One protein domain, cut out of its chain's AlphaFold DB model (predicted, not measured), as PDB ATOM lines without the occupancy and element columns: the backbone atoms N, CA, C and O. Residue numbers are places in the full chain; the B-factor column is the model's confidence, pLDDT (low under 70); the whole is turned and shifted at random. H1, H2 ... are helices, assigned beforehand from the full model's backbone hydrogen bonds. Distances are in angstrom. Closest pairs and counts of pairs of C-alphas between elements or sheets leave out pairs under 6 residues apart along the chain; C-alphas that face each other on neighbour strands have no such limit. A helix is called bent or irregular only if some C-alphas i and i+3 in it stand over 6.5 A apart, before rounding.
ATOM      1  N   ARG A   6     193.502  87.889  99.345       95.19
ATOM      2  CA  ARG A   6     194.317  86.849  98.703       95.19
ATOM      3  C   ARG A   6     194.581  85.664  99.627       95.19
ATOM      4  O   ARG A   6     194.516  84.527  99.173       95.19
ATOM      5  N   GLU A   7     194.815  85.900 100.917       94.94
ATOM      6  CA  GLU A   7     194.910  84.807 101.892       94.94
ATOM      7  C   GLU A   7     193.591  84.040 101.996       94.94
ATOM      8  O   GLU A   7     193.608  82.811 101.988       94.94
ATOM      9  N   TRP A   8     192.455  84.749 102.042       95.44
ATOM     10  CA  TRP A   8     191.130  84.135 102.110       95.44
ATOM     11  C   TRP A   8     190.847  83.242 100.896       95.44
ATOM     12  O   TRP A   8     190.412  82.109 101.076       95.44
ATOM     13  N   LEU A   9     191.185  83.679  99.675       95.38
ATOM     14  CA  LEU A   9     191.008  82.876  98.452       95.38
ATOM     15  C   LEU A   9     191.751  81.536  98.474       95.38
ATOM     16  O   LEU A   9     191.309  80.579  97.843       95.38
ATOM     17  N   LEU A  10     192.855  81.456  99.215       95.31
ATOM     18  CA  LEU A  10     193.658  80.242  99.338       95.31
ATOM     19  C   LEU A  10     193.255  79.353 100.520       95.31
ATOM     20  O   LEU A  10     193.822  78.273 100.678       95.31
ATOM     21  N   LEU A  11     192.318  79.791 101.366       94.19
ATOM     22  CA  LEU A  11     191.753  78.934 102.406       94.19
ATOM     23  C   LEU A  11     190.858  77.848 101.783       94.19
ATOM     24  O   LEU A  11     190.251  78.087 100.732       94.19
ATOM     25  N   PRO A  12     190.719  76.681 102.436       93.88
ATOM     26  CA  PRO A  12     189.686  75.713 102.084       93.88
ATOM     27  C   PRO A  12     188.293  76.345 102.147       93.88
ATOM     28  O   PRO A  12     188.034  77.187 103.011       93.88
ATOM     29  N   GLU A  13     187.374  75.920 101.282       92.06
ATOM     30  CA  GLU A  13     186.011  76.476 101.202       92.06
ATOM     31  C   GLU A  13     185.289  76.530 102.565       92.06
ATOM     32  O   GLU A  13     184.690  77.543 102.932       92.06
ATOM     33  N   ALA A  14     185.418  75.478 103.380       92.75
ATOM     34  CA  ALA A  14     184.823  75.440 104.716       92.75
ATOM     35  C   ALA A  14     185.349  76.564 105.633       92.75
ATOM     36  O   ALA A  14     184.580  77.186 106.370       92.75
ATOM     37  N   GLU A  15     186.650  76.861 105.568       93.56
ATOM     38  CA  GLU A  15     187.261  77.954 106.329       93.56
ATOM     39  C   GLU A  15     186.892  79.322 105.751       93.56
ATOM     40  O   GLU A  15     186.668  80.265 106.512       93.56
ATOM     41  N   GLN A  16     186.766  79.434 104.427       93.06
ATOM     42  CA  GLN A  16     186.321  80.661 103.766       93.06
ATOM     43  C   GLN A  16     184.947  81.108 104.277       93.06
ATOM     44  O   GLN A  16     184.772  82.278 104.632       93.06
ATOM     45  N   MET A  17     183.996  80.175 104.387       90.94
ATOM     46  CA  MET A  17     182.649  80.457 104.896       90.94
ATOM     47  C   MET A  17     182.660  80.912 106.361       90.94
ATOM     48  O   MET A  17     181.927  81.831 106.731       90.94
ATOM     49  N   GLN A  18     183.494  80.293 107.200       93.19
ATOM     50  CA  GLN A  18     183.575  80.629 108.625       93.19
ATOM     51  C   GLN A  18     184.278  81.968 108.865       93.19
ATOM     52  O   GLN A  18     183.822  82.782 109.671       93.19
ATOM     53  N   ARG A  19     185.377  82.209 108.145       92.62
ATOM     54  CA  ARG A  19     186.292  83.333 108.375       92.62
ATOM     55  C   ARG A  19     186.040  84.528 107.467       92.62
ATOM     56  O   ARG A  19     186.689  85.554 107.626       92.62
ATOM     57  N   GLY A  20     185.065  84.461 106.558       88.25
ATOM     58  CA  GLY A  20     184.721  85.578 105.671       88.25
ATOM     59  C   GLY A  20     184.387  86.881 106.412       88.25
ATOM     60  O   GLY A  20     184.640  87.964 105.894       88.25
ATOM     61  N   LYS A  21     183.905  86.799 107.661       90.12
ATOM     62  CA  LYS A  21     183.640  87.968 108.524       90.12
ATOM     63  C   LYS A  21     184.907  88.666 109.040       90.12
ATOM     64  O   LYS A  21     184.805  89.762 109.582       90.12
ATOM     65  N   GLU A  22     186.078  88.042 108.912       93.38
ATOM     66  CA  GLU A  22     187.367  88.620 109.317       93.38
ATOM     67  C   GLU A  22     187.936  89.596 108.276       93.38
ATOM     68  O   GLU A  22     188.847  90.368 108.593       93.38
ATOM     69  N   LEU A  23     187.410  89.573 107.047       93.31
ATOM     70  CA  LEU A  23     187.805  90.487 105.982       93.31
ATOM     71  C   LEU A  23     187.317  91.902 106.292       93.31
ATOM     72  O   LEU A  23     186.154  92.119 106.640       93.31
ATOM     73  N   SER A  24     188.193  92.892 106.125       94.50
ATOM     74  CA  SER A  24     187.760  94.286 106.193       94.50
ATOM     75  C   SER A  24     186.913  94.662 104.964       94.50
ATOM     76  O   SER A  24     186.955  93.966 103.941       94.50
ATOM     77  N   PRO A  25     186.157  95.776 105.016       94.94
ATOM     78  CA  PRO A  25     185.427  96.284 103.855       94.94
ATOM     79  C   PRO A  25     186.312  96.489 102.616       94.94
ATOM     80  O   PRO A  25     185.874  96.197 101.503       94.94
ATOM     81  N   GLU A  26     187.559  96.933 102.801       95.12
ATOM     82  CA  GLU A  26     188.539  97.141 101.727       95.12
ATOM     83  C   GLU A  26     188.964  95.817 101.082       95.12
ATOM     84  O   GLU A  26     189.017  95.710  99.859       95.12
ATOM     85  N   GLU A  27     189.209  94.776 101.878       95.44
ATOM     86  CA  GLU A  27     189.555  93.453 101.348       95.44
ATOM     87  C   GLU A  27     188.354  92.796 100.654       95.44
ATOM     88  O   GLU A  27     188.491  92.201  99.585       95.44
ATOM     89  N   CYS A  28     187.141  92.992 101.177       94.62
ATOM     90  CA  CYS A  28     185.918  92.576 100.487       94.62
ATOM     91  C   CYS A  28     185.731  93.311  99.150       94.62
ATOM     92  O   CYS A  28     185.212  92.736  98.192       94.62
ATOM     93  N   PHE A  29     186.121  94.586  99.072       95.88
ATOM     94  CA  PHE A  29     186.105  95.344  97.822       95.88
ATOM     95  C   PHE A  29     187.102  94.766  96.814       95.88
ATOM     96  O   PHE A  29     186.715  94.521  95.673       95.88
ATOM     97  N   LYS A  30     188.334  94.453  97.240       95.12
ATOM     98  CA  LYS A  30     189.335  93.787  96.387       95.12
ATOM     99  C   LYS A  30     188.834  92.453  95.841       95.12
ATOM    100  O   LYS A  30     188.996  92.202  94.652       95.12
ATOM    101  N   LEU A  31     188.167  91.632  96.659       94.56
ATOM    102  CA  LEU A  31     187.559  90.379  96.186       94.56
ATOM    103  C   LEU A  31     186.577  90.601  95.032       94.56
ATOM    104  O   LEU A  31     186.587  89.849  94.066       94.56
ATOM    105  N   ARG A  32     185.742  91.640  95.117       94.50
ATOM    106  CA  ARG A  32     184.731  91.923  94.089       94.50
ATOM    107  C   ARG A  32     185.299  92.589  92.839       94.50
ATOM    108  O   ARG A  32     184.777  92.352  91.757       94.50
ATOM    109  N   MET A  33     186.300  93.450  92.999       95.00
ATOM    110  CA  MET A  33     186.766  94.326  91.920       95.00
ATOM    111  C   MET A  33     188.051  93.844  91.259       95.00
ATOM    112  O   MET A  33     188.190  93.969  90.049       95.00
ATOM    113  N   GLU A  34     188.993  93.324  92.043       94.12
ATOM    114  CA  GLU A  34     190.327  92.951  91.562       94.12
ATOM    115  C   GLU A  34     190.493  91.436  91.410       94.12
ATOM    116  O   GLU A  34     191.283  90.990  90.585       94.12
ATOM    117  N   LEU A  35     189.788  90.642  92.223       95.12
ATOM    118  CA  LEU A  35     190.009  89.196  92.337       95.12
ATOM    119  C   LEU A  35     188.768  88.358  92.001       95.12
ATOM    120  O   LEU A  35     188.747  87.166  92.289       95.12
ATOM    121  N   SER A  36     187.746  88.951  91.383       93.44
ATOM    122  CA  SER A  36     186.480  88.271  91.064       93.44
ATOM    123  C   SER A  36     186.638  87.130  90.060       93.44
ATOM    124  O   SER A  36     185.856  86.182  90.064       93.44
ATOM    125  N   GLU A  37     187.664  87.204  89.214       92.88
ATOM    126  CA  GLU A  37     187.985  86.178  88.221       92.88
ATOM    127  C   GLU A  37     188.931  85.097  88.766       92.88
ATOM    128  O   GLU A  37     189.182  84.093  88.096       92.88
ATOM    129  N   VAL A  38     189.448  85.264  89.987       93.00
ATOM    130  CA  VAL A  38     190.376  84.309  90.593       93.00
ATOM    131  C   VAL A  38     189.597  83.195  91.280       93.00
ATOM    132  O   VAL A  38     189.083  83.362  92.384       93.00
ATOM    133  N   ASN A  39     189.561  82.032  90.635       90.00
ATOM    134  CA  ASN A  39     188.851  80.856  91.122       90.00
ATOM    135  C   ASN A  39     189.826  79.686  91.249       90.00
ATOM    136  O   ASN A  39     190.195  79.081  90.248       90.00
ATOM    137  N   PHE A  40     190.242  79.374  92.477       92.81
ATOM    138  CA  PHE A  40     191.027  78.174  92.759       92.81
ATOM    139  C   PHE A  40     190.107  77.017  93.133       92.81
ATOM    140  O   PHE A  40     189.304  77.132  94.064       92.81
ATOM    141  N   THR A  41     190.282  75.879  92.475       94.50
ATOM    142  CA  THR A  41     189.734  74.605  92.944       94.50
ATOM    143  C   THR A  41     190.466  74.141  94.205       94.50
ATOM    144  O   THR A  41     191.626  74.485  94.436       94.50
ATOM    145  N   GLU A  42     189.816  73.318  95.029       94.06
ATOM    146  CA  GLU A  42     190.445  72.764  96.239       94.06
ATOM    147  C   GLU A  42     191.708  71.948  95.917       94.06
ATOM    148  O   GLU A  42     192.693  72.009  96.652       94.06
ATOM    149  N   GLU A  43     191.727  71.242  94.783       94.44
ATOM    150  CA  GLU A  43     192.923  70.531  94.328       94.44
ATOM    151  C   GLU A  43     194.075  71.476  93.972       94.44
ATOM    152  O   GLU A  43     195.223  71.192  94.310       94.44
ATOM    153  N   GLU A  44     193.797  72.589  93.289       94.25
ATOM    154  CA  GLU A  44     194.824  73.585  92.960       94.25
ATOM    155  C   GLU A  44     195.390  74.221  94.227       94.25
ATOM    156  O   GLU A  44     196.609  74.331  94.355       94.25
ATOM    157  N   LYS A  45     194.536  74.550  95.207       93.25
ATOM    158  CA  LYS A  45     194.981  75.075  96.509       93.25
ATOM    159  C   LYS A  45     195.944  74.118  97.211       93.25
ATOM    160  O   LYS A  45     196.928  74.565  97.793       93.25
ATOM    161  N   GLN A  46     195.675  72.813  97.148       91.06
ATOM    162  CA  GLN A  46     196.520  71.783  97.763       91.06
ATOM    163  C   GLN A  46     197.837  71.552  97.013       91.06
ATOM    164  O   GLN A  46     198.836  71.200  97.636       91.06
ATOM    165  N   LYS A  47     197.846  71.732  95.686       95.38
ATOM    166  CA  LYS A  47     199.029  71.529  94.837       95.38
ATOM    167  C   LYS A  47     199.986  72.729  94.832       95.38
ATOM    168  O   LYS A  47     201.127  72.560  94.409       95.38
ATOM    169  N   LEU A  48     199.552  73.906  95.298       93.56
ATOM    170  CA  LEU A  48     200.392  75.105  95.369       93.56
ATOM    171  C   LEU A  48     201.627  74.883  96.247       93.56
ATOM    172  O   LEU A  48     201.534  74.545  97.431       93.56
ATOM    173  N   THR A  49     202.797  75.165  95.681       95.38
ATOM    174  CA  THR A  49     204.041  75.247  96.449       95.38
ATOM    175  C   THR A  49     204.013  76.444  97.401       95.38
ATOM    176  O   THR A  49     203.235  77.391  97.241       95.38
ATOM    177  N   LYS A  50     204.896  76.440  98.405       93.50
ATOM    178  CA  LYS A  50     205.005  77.557  99.351       93.50
ATOM    179  C   LYS A  50     205.359  78.860  98.627       93.50
ATOM    180  O   LYS A  50     204.825  79.911  98.968       93.50
ATOM    181  N   GLU A  51     206.226  78.782  97.624       93.50
ATOM    182  CA  GLU A  51     206.677  79.918  96.827       93.50
ATOM    183  C   GLU A  51     205.552  80.494  95.961       93.50
ATOM    184  O   GLU A  51     205.398  81.712  95.895       93.50
ATOM    185  N   GLU A  52     204.750  79.650  95.310       93.50
ATOM    186  CA  GLU A  52     203.599  80.105  94.518       93.50
ATOM    187  C   GLU A  52     202.525  80.727  95.405       93.50
ATOM    188  O   GLU A  52     201.976  81.779  95.071       93.50
ATOM    189  N   ARG A  53     202.281  80.119  96.570       93.56
ATOM    190  CA  ARG A  53     201.361  80.648  97.575       93.56
ATOM    191  C   ARG A  53     201.781  82.043  98.028       93.56
ATOM    192  O   ARG A  53     200.965  82.961  98.040       93.56
ATOM    193  N   GLU A  54     203.061  82.204  98.354       93.56
ATOM    194  CA  GLU A  54     203.632  83.479  98.782       93.56
ATOM    195  C   GLU A  54     203.556  84.529  97.670       93.56
ATOM    196  O   GLU A  54     203.123  85.651  97.916       93.56
ATOM    197  N   ARG A  55     203.894  84.163  96.427       93.62
ATOM    198  CA  ARG A  55     203.779  85.067  95.269       93.62
ATOM    199  C   ARG A  55     202.347  85.498  95.000       93.62
ATOM    200  O   ARG A  55     202.136  86.620  94.552       93.62
ATOM    201  N   PHE A  56     201.370  84.623  95.225       93.94
ATOM    202  CA  PHE A  56     199.972  84.994  95.072       93.94
ATOM    203  C   PHE A  56     199.546  85.977  96.163       93.94
ATOM    204  O   PHE A  56     198.968  87.011  95.848       93.94
ATOM    205  N   ILE A  57     199.852  85.689  97.432       93.19
ATOM    206  CA  ILE A  57     199.482  86.552  98.564       93.19
ATOM    207  C   ILE A  57     200.164  87.920  98.448       93.19
ATOM    208  O   ILE A  57     199.506  88.960  98.561       93.19
ATOM    209  N   ASN A  58     201.460  87.905  98.143       92.06
ATOM    210  CA  ASN A  58     202.333  89.063  98.042       92.06
ATOM    211  C   ASN A  58     202.863  89.187  96.606       92.06
ATOM    212  O   ASN A  58     204.024  88.856  96.340       92.06
TER     213      ASN A  58
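This is residues 6 to 58 of the 102 residues of an uncharacterized protein of Eubacterium sp (UniProt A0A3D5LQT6). Four short helices, H2, H3, H4 and H5, stand as a loose ring round the very short H1, which lies in the middle, and few of them meet. From H1 the chain goes out to H2 and H3, residues 34 to 41 cross back past H1 with no named element, and H4 and H5 follow, with the end of H5 coming back to the start of H1. The printed part has 53 residues with five named helices, H1 to H5 in order along the chain, and no named strand; the class is all helix. The whole is compact, with a radius of gyration of the C-alphas of 11.1 A, and rounded, spanning 29 by 22 by 17 A.

H1 is residues 6 to 9, 5.2 A from first to last C-alpha, and begins at C-alpha 6 at (194.317, 86.849, 98.703). H2, residues 13 to 22, is the longest helix by residues and measures 14.7 A. It is irregular: C-alphas 18 and 21 are 7.3 A apart. H3, residues 25 to 33, measures 12.2 A and ends at C-alpha 33 at (186.766, 94.326, 91.920). H4, residues 42 to 47, measures 8.8 A. H5, residues 50 to 57, measures 10.6 A and ends at C-alpha 57 at (199.482, 86.552, 98.564).

The centre of H1 is 2.1 A from the mean of the C-alphas. H1 and H2 touch; their closest C-alphas are those of Trp 8 and Gln 16, 6.2 A apart. H1 and H3 are near each other, with 6 pairs of C-alphas within 10 A. H1 and H5 only just touch, with 3 pairs of C-alphas within 8 A, the closest being those of Arg 6 and Ile 57 at 5.2 A. H2 and H4 are close but not clearly touching: their closest C-alphas, of Glu 13 and Glu 42, are 7.6 A apart. The lines of H2 and H4 are about perpendicular, at 86 degrees, that of H2 being a rough one. Among the pairs that are apart are H1 and H4, H2 and H3, and H4 and H5. In H3, H4 and H5 every O i to N i+4 pair is within hydrogen-bond range; in H2 4 of 6 are, and H1 is too short for such a pair.

The two C-alphas farthest apart, those of Pro 25 and Lys 47, are 29.7 A apart, while those of Arg 6 and Asn 58, the first and last printed, are 8.3 A apart. The printed part has no cut. The links H1 to H2, H2 to H3 and H4 to H5 are tight; the link H3 to H4, with 8 residues, is short but not tight. The mean pLDDT of the printed part is 93.7, and no printed residue is under 70.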